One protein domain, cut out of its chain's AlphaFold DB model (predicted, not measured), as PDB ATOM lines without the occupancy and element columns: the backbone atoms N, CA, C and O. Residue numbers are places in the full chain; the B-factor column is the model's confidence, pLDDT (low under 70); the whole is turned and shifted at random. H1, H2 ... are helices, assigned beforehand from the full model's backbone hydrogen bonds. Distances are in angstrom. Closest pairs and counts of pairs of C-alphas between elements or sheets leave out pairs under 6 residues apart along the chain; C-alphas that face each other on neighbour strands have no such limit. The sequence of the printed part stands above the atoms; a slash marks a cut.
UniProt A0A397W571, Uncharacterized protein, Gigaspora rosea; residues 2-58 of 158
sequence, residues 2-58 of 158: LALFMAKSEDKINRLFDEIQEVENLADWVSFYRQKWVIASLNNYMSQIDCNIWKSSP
ATOM      1  N   LEU A   2     282.242 219.885 313.712       67.12
ATOM      2  CA  LEU A   2     282.760 220.667 312.567       67.12
ATOM      3  C   LEU A   2     283.346 219.796 311.440       67.12
ATOM      4  O   LEU A   2     283.115 220.071 310.266       67.12
ATOM      5  N   ALA A   3     284.034 218.707 311.797       76.56
ATOM      6  CA  ALA A   3     284.569 217.746 310.833       76.56
ATOM      7  C   ALA A   3     283.475 217.084 309.968       76.56
ATOM      8  O   ALA A   3     283.670 216.917 308.768       76.56
ATOM      9  N   LEU A   4     282.306 216.783 310.551       78.25
ATOM     10  CA  LEU A   4     281.178 216.161 309.848       78.25
ATOM     11  C   LEU A   4     280.564 217.114 308.813       78.25
ATOM     12  O   LEU A   4     280.215 216.691 307.718       78.25
ATOM     13  N   PHE A   5     280.475 218.404 309.147       74.69
ATOM     14  CA  PHE A   5     279.950 219.447 308.258       74.69
ATOM     15  C   PHE A   5     280.894 219.745 307.081       74.69
ATOM     16  O   PHE A   5     280.446 220.038 305.976       74.69
ATOM     17  N   MET A   6     282.210 219.662 307.304       77.19
ATOM     18  CA  MET A   6     283.231 220.008 306.303       77.19
ATOM     19  C   MET A   6     283.648 218.840 305.400       77.19
ATOM     20  O   MET A   6     284.361 219.042 304.413       77.19
ATOM     21  N   ALA A   7     283.239 217.615 305.728       84.56
ATOM     22  CA  ALA A   7     283.561 216.439 304.935       84.56
ATOM     23  C   ALA A   7     282.933 216.529 303.530       84.56
ATOM     24  O   ALA A   7     281.758 216.852 303.378       84.56
ATOM     25  N   LYS A   8     283.737 216.243 302.497       85.69
ATOM     26  CA  LYS A   8     283.385 216.448 301.074       85.69
ATOM     27  C   LYS A   8     283.050 215.164 300.307       85.69
ATOM     28  O   LYS A   8     283.095 215.152 299.081       85.69
ATOM     29  N   SER A   9     282.824 214.064 301.013       85.88
ATOM     30  CA  SER A   9     282.606 212.746 300.408       85.88
ATOM     31  C   SER A   9     281.921 211.821 301.395       85.88
ATOM     32  O   SER A   9     282.226 211.885 302.590       85.88
ATOM     33  N   GLU A  10     281.107 210.907 300.880       85.19
ATOM     34  CA  GLU A  10     280.408 209.900 301.674       85.19
ATOM     35  C   GLU A  10     281.362 209.052 302.526       85.19
ATOM     36  O   GLU A  10     281.188 208.959 303.740       85.19
ATOM     37  N   ASP A  11     282.450 208.561 301.932       88.25
ATOM     38  CA  ASP A  11     283.429 207.712 302.623       88.25
ATOM     39  C   ASP A  11     284.063 208.389 303.844       88.25
ATOM     40  O   ASP A  11     284.224 207.772 304.894       88.25
ATOM     41  N   LYS A  12     284.403 209.680 303.735       89.56
ATOM     42  CA  LYS A  12     284.959 210.453 304.861       89.56
ATOM     43  C   LYS A  12     283.953 210.621 305.991       89.56
ATOM     44  O   LYS A  12     284.346 210.637 307.150       89.56
ATOM     45  N   ILE A  13     282.677 210.774 305.660       87.50
ATOM     46  CA  ILE A  13     281.625 210.939 306.660       87.50
ATOM     47  C   ILE A  13     281.362 209.608 307.364       87.50
ATOM     48  O   ILE A  13     281.250 209.590 308.585       87.50
ATOM     49  N   ASN A  14     281.332 208.498 306.623       88.88
ATOM     50  CA  ASN A  14     281.207 207.161 307.202       88.88
ATOM     51  C   ASN A  14     282.380 206.849 308.141       88.88
ATOM     52  O   ASN A  14     282.134 206.487 309.286       88.88
ATOM     53  N   ARG A  15     283.625 207.129 307.727       91.56
ATOM     54  CA  ARG A  15     284.808 206.987 308.598       91.56
ATOM     55  C   ARG A  15     284.704 207.810 309.880       91.56
ATOM     56  O   ARG A  15     285.024 207.302 310.942       91.56
ATOM     57  N   LEU A  16     284.218 209.051 309.800       90.25
ATOM     58  CA  LEU A  16     283.993 209.883 310.988       90.25
ATOM     59  C   LEU A  16     282.956 209.268 311.937       90.25
ATOM     60  O   LEU A  16     283.109 209.376 313.147       90.25
ATOM     61  N   PHE A  17     281.894 208.649 311.416       89.56
ATOM     62  CA  PHE A  17     280.929 207.946 312.264       89.56
ATOM     63  C   PHE A  17     281.529 206.702 312.910       89.56
ATOM     64  O   PHE A  17     281.250 206.461 314.081       89.56
ATOM     65  N   ASP A  18     282.360 205.964 312.178       89.88
ATOM     66  CA  ASP A  18     283.051 204.788 312.701       89.88
ATOM     67  C   ASP A  18     284.032 205.200 313.816       89.88
ATOM     68  O   ASP A  18     283.990 204.642 314.904       89.88
ATOM     69  N   GLU A  19     284.807 206.276 313.621       89.25
ATOM     70  CA  GLU A  19     285.682 206.862 314.653       89.25
ATOM     71  C   GLU A  19     284.915 207.306 315.913       89.25
ATOM     72  O   GLU A  19     285.409 207.149 317.027       89.25
ATOM     73  N   ILE A  20     283.709 207.866 315.761       86.19
ATOM     74  CA  ILE A  20     282.868 208.286 316.897       86.19
ATOM     75  C   ILE A  20     282.256 207.073 317.610       86.19
ATOM     76  O   ILE A  20     282.046 207.121 318.820       86.19
ATOM     77  N   GLN A  21     281.960 206.002 316.877       87.06
ATOM     78  CA  GLN A  21     281.371 204.783 317.425       87.06
ATOM     79  C   GLN A  21     282.349 204.011 318.319       87.06
ATOM     80  O   GLN A  21     281.910 203.391 319.283       87.06
ATOM     81  N   GLU A  22     283.651 204.088 318.035       84.94
ATOM     82  CA  GLU A  22     284.714 203.504 318.867       84.94
ATOM     83  C   GLU A  22     284.854 204.192 320.241       84.94
ATOM     84  O   GLU A  22     285.487 203.657 321.151       84.94
ATOM     85  N   VAL A  23     284.257 205.374 320.429       85.56
ATOM     86  CA  VAL A  23     284.225 206.056 321.728       85.56
ATOM     87  C   VAL A  23     283.098 205.473 322.588       85.56
ATOM     88  O   VAL A  23     281.942 205.406 322.159       85.56
ATOM     89  N   GLU A  24     283.417 205.076 323.826       79.31
ATOM     90  CA  GLU A  24     282.445 204.480 324.752       79.31
ATOM     91  C   GLU A  24     281.171 205.332 324.897       79.31
ATOM     92  O   GLU A  24     281.219 206.545 325.111       79.31
ATOM     93  N   ASN A  25     280.018 204.655 324.839       80.56
ATOM     94  CA  ASN A  25     278.681 205.206 325.094       80.56
ATOM     95  C   ASN A  25     278.119 206.182 324.032       80.56
ATOM     96  O   ASN A  25     277.181 206.931 324.307       80.56
ATOM     97  N   LEU A  26     278.643 206.169 322.799       85.31
ATOM     98  CA  LEU A  26     278.112 206.968 321.679       85.31
ATOM     99  C   LEU A  26     277.376 206.154 320.606       85.31
ATOM    100  O   LEU A  26     276.900 206.736 319.632       85.31
ATOM    101  N   ALA A  27     277.211 204.841 320.780       84.12
ATOM    102  CA  ALA A  27     276.540 203.980 319.799       84.12
ATOM    103  C   ALA A  27     275.108 204.448 319.471       84.12
ATOM    104  O   ALA A  27     274.742 204.561 318.299       84.12
ATOM    105  N   ASP A  28     274.325 204.816 320.490       85.88
ATOM    106  CA  ASP A  28     272.966 205.335 320.304       85.88
ATOM    107  C   ASP A  28     272.975 206.662 319.539       85.88
ATOM    108  O   ASP A  28     272.188 206.866 318.611       85.88
ATOM    109  N   TRP A  29     273.926 207.542 319.862       87.62
ATOM    110  CA  TRP A  29     274.113 208.815 319.171       87.62
ATOM    111  C   TRP A  29     274.467 208.596 317.695       87.62
ATOM    112  O   TRP A  29     273.838 209.177 316.810       87.62
ATOM    113  N   VAL A  30     275.422 207.708 317.411       87.38
ATOM    114  CA  VAL A  30     275.822 207.361 316.042       87.38
ATOM    115  C   VAL A  30     274.640 206.779 315.279       87.38
ATOM    116  O   VAL A  30     274.357 207.241 314.177       87.38
ATOM    117  N   SER A  31     273.896 205.838 315.863       87.19
ATOM    118  CA  SER A  31     272.732 205.234 315.205       87.19
ATOM    119  C   SER A  31     271.671 206.275 314.826       87.19
ATOM    120  O   SER A  31     271.150 206.250 313.708       87.19
ATOM    121  N   PHE A  32     271.413 207.248 315.707       86.25
ATOM    122  CA  PHE A  32     270.477 208.331 315.443       86.25
ATOM    123  C   PHE A  32     270.959 209.232 314.299       86.25
ATOM    124  O   PHE A  32     270.200 209.491 313.365       86.25
ATOM    125  N   TYR A  33     272.215 209.686 314.343       85.69
ATOM    126  CA  TYR A  33     272.762 210.645 313.377       85.69
ATOM    127  C   TYR A  33     273.154 210.029 312.027       85.69
ATOM    128  O   TYR A  33     273.214 210.747 311.027       85.69
ATOM    129  N   ARG A  34     273.358 208.707 311.963       85.81
ATOM    130  CA  ARG A  34     273.637 207.952 310.727       85.81
ATOM    131  C   ARG A  34     272.389 207.770 309.854       85.81
ATOM    132  O   ARG A  34     272.481 207.309 308.717       85.81
ATOM    133  N   GLN A  35     271.208 208.152 310.344       81.88
ATOM    134  CA  GLN A  35     269.988 208.156 309.543       81.88
ATOM    135  C   GLN A  35     270.124 209.091 308.332       81.88
ATOM    136  O   GLN A  35     270.478 210.263 308.466       81.88
ATOM    137  N   LYS A  36     269.772 208.584 307.141       82.38
ATOM    138  CA  LYS A  36     269.954 209.278 305.849       82.38
ATOM    139  C   LYS A  36     269.370 210.693 305.807       82.38
ATOM    140  O   LYS A  36     269.920 211.577 305.163       82.38
ATOM    141  N   TRP A  37     268.250 210.918 306.481       79.19
ATOM    142  CA  TRP A  37     267.594 212.222 306.509       79.19
ATOM    143  C   TRP A  37     268.262 213.192 307.499       79.19
ATOM    144  O   TRP A  37     268.348 214.384 307.211       79.19
ATOM    145  N   VAL A  38     268.803 212.695 308.619       79.56
ATOM    146  CA  VAL A  38     269.565 213.508 309.584       79.56
ATOM    147  C   VAL A  38     270.865 213.982 308.942       79.56
ATOM    148  O   VAL A  38     271.143 215.178 308.898       79.56
ATOM    149  N   ILE A  39     271.635 213.060 308.372       80.00
ATOM    150  CA  ILE A  39     272.944 213.348 307.778       80.00
ATOM    151  C   ILE A  39     272.844 214.280 306.557       80.00
ATOM    152  O   ILE A  39     273.661 215.188 306.419       80.00
ATOM    153  N   ALA A  40     271.793 214.144 305.738       80.88
ATOM    154  CA  ALA A  40     271.510 215.039 304.612       80.88
ATOM    155  C   ALA A  40     271.152 216.474 305.047       80.88
ATOM    156  O   ALA A  40     271.343 217.425 304.283       80.88
ATOM    157  N   SER A  41     270.642 216.649 306.272       77.94
ATOM    158  CA  SER A  41     270.410 217.974 306.862       77.94
ATOM    159  C   SER A  41     271.686 218.612 307.420       77.94
ATOM    160  O   SER A  41     271.781 219.833 307.492       77.94
ATOM    161  N   LEU A  42     272.680 217.797 307.788       78.81
ATOM    162  CA  LEU A  42     273.930 218.242 308.409       78.81
ATOM    163  C   LEU A  42     275.049 218.462 307.393       78.81
ATOM    164  O   LEU A  42     275.935 219.285 307.624       78.81
ATOM    165  N   ASN A  43     275.025 217.723 306.285       83.06
ATOM    166  CA  ASN A  43     276.030 217.800 305.243       83.06
ATOM    167  C   ASN A  43     275.381 217.829 303.853       83.06
ATOM    168  O   ASN A  43     274.675 216.911 303.440       83.06
ATOM    169  N   ASN A  44     275.699 218.882 303.109       80.62
ATOM    170  CA  ASN A  44     275.264 219.100 301.738       80.62
ATOM    171  C   ASN A  44     275.657 217.965 300.771       80.62
ATOM    172  O   ASN A  44     274.855 217.579 299.938       80.62
ATOM    173  N   TYR A  45     276.848 217.371 300.907       81.69
ATOM    174  CA  TYR A  45     277.294 216.260 300.050       81.69
ATOM    175  C   TYR A  45     276.473 214.981 300.236       81.69
ATOM    176  O   TYR A  45     276.448 214.139 299.345       81.69
ATOM    177  N   MET A  46     275.815 214.838 301.387       79.56
ATOM    178  CA  MET A  46     274.871 213.749 301.662       79.56
ATOM    179  C   MET A  46     273.438 214.110 301.272       79.56
ATOM    180  O   MET A  46     272.545 213.264 301.288       79.56
ATOM    181  N   SER A  47     273.204 215.379 300.948       78.06
ATOM    182  CA  SER A  47     271.939 215.866 300.443       78.06
ATOM    183  C   SER A  47     271.884 215.686 298.930       78.06
ATOM    184  O   SER A  47     272.864 215.891 298.224       78.06
ATOM    185  N   GLN A  48     270.704 215.359 298.409       80.19
ATOM    186  CA  GLN A  48     270.440 215.457 296.966       80.19
ATOM    187  C   GLN A  48     270.077 216.895 296.548       80.19
ATOM    188  O   GLN A  48     269.730 217.143 295.395       80.19
ATOM    189  N   ILE A  49     270.102 217.841 297.492       78.38
ATOM    190  CA  ILE A  49     269.804 219.253 297.262       78.38
ATOM    191  C   ILE A  49     271.029 219.924 296.633       78.38
ATOM    192  O   ILE A  49     272.160 219.674 297.038       78.38
ATOM    193  N   ASP A  50     270.802 220.813 295.663       80.69
ATOM    194  CA  ASP A  50     271.874 221.627 295.086       80.69
ATOM    195  C   ASP A  50     272.604 222.449 296.161       80.69
ATOM    196  O   ASP A  50     271.988 223.043 297.048       80.69
ATOM    197  N   CYS A  51     273.926 222.552 296.034       78.06
ATOM    198  CA  CYS A  51     274.783 223.205 297.017       78.06
ATOM    199  C   CYS A  51     274.414 224.671 297.282       78.06
ATOM    200  O   CYS A  51     274.490 225.130 298.425       78.06
ATOM    201  N   ASN A  52     273.998 225.408 296.252       80.19
ATOM    202  CA  ASN A  52     273.610 226.805 296.406       80.19
ATOM    203  C   ASN A  52     272.253 226.907 297.103       80.19
ATOM    204  O   ASN A  52     272.082 227.730 298.001       80.19
ATOM    205  N   ILE A  53     271.314 226.022 296.757       76.75
ATOM    206  CA  ILE A  53     270.004 225.942 297.414       76.75
ATOM    207  C   ILE A  53     270.167 225.565 298.890       76.75
ATOM    208  O   ILE A  53     269.590 226.225 299.756       76.75
ATOM    209  N   TRP A  54     271.004 224.574 299.191       80.12
ATOM    210  CA  TRP A  54     271.275 224.115 300.552       80.12
ATOM    211  C   TRP A  54     271.890 225.228 301.413       80.12
ATOM    212  O   TRP A  54     271.415 225.481 302.514       80.12
ATOM    213  N   LYS A  55     272.875 225.972 300.886       73.19
ATOM    214  CA  LYS A  55     273.507 227.107 301.589       73.19
ATOM    215  C   LYS A  55     272.607 228.335 301.724       73.19
ATOM    216  O   LYS A  55     272.733 229.075 302.695       73.19
ATOM    217  N   SER A  56     271.743 228.582 300.740       75.88
ATOM    218  CA  SER A  56     270.811 229.721 300.746       75.88
ATOM    219  C   SER A  56     269.583 229.486 301.623       75.88
ATOM    220  O   SER A  56     268.886 230.438 301.969       75.88
ATOM    221  N   SER A  57     269.318 228.231 301.992       65.69
ATOM    222  CA  SER A  57     268.236 227.880 302.898       65.69
ATOM    223  C   SER A  57     268.669 228.220 304.328       65.69
ATOM    224  O   SER A  57     269.549 227.548 304.864       65.69
ATOM    225  N   PRO A  58     268.086 229.244 304.983       56.91
ATOM    226  CA  PRO A  58     268.360 229.485 306.397       56.91
ATOM    227  C   PRO A  58     267.969 228.237 307.193       56.91
ATOM    228  O   PRO A  58     266.991 227.592 306.817       56.91
TER     229      PRO A  58
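This is residues 2 to 58 of the 158 residues of an uncharacterized protein of Gigaspora rosea (UniProt A0A397W571). A helical hairpin, H2 and H3, makes one end of an elongated model, with its turn at residues 22 to 26. H1 and H4 are set nearer the middle, and the small helix H5 makes the other end, apart from the other four helices. Contacts between helices are few. The printed part has 57 residues with five named helices, H1 to H5 in chain order, and no named strand; the class is all helix. It is only just compact, close to loose, with a radius of gyration of the C-alphas of 11.9 A, and a rod in outline, spanning 37 by 17 by 17 A.

H2, residues 10 to 21, is the longest helix. With residues 17 to 21 alone it touches H3, residues 27 to 33; the closest C-alphas, of Gln 21 and Ala 27, are 5.4 A apart. This hairpin runs opposite ways at a shallow tilt of 32 degrees, only just short of steep. With residues 13 to 16 alone, H2 only just touches H1, residues 2 to 6, with 3 pairs of C-alphas within 8 A, the closest being Leu 4 and Ile 13 at 6.1 A. H4, residues 36 to 42, is close to but not clearly touching H3, about perpendicular at 76 degrees; their closest C-alphas, of Tyr 33 and Ile 39, are 6.2 A apart. H4 is likewise close to but not clearly touching H1, closest at the C-alphas of Phe 5 and Leu 42, 6.1 A. H5, residues 51 to 56, is apart from H1, H2, H3 and H4. In all five helices every O i to N i+4 pair is within hydrogen-bond range.

H2 measures 16.6 A from C-alpha 10 at (280.408, 209.900, 301.674) to C-alpha 21. H3 measures 10.0 A, H4 10.1 A, H5 8.5 A and H1 6.3 A. H1 begins at C-alpha 2 (282.760, 220.667, 312.567), and H5 ends at C-alpha 56 (270.811, 229.721, 300.746).

The two C-alphas farthest apart, of Glu 24 and Asn 52, are 37.1 A apart. The printed part has no cut. No link is long: H4 to H5 is short, the others tight. Mean pLDDT of the printed part is 81.9; residues 2, 57 and 58 are under 70.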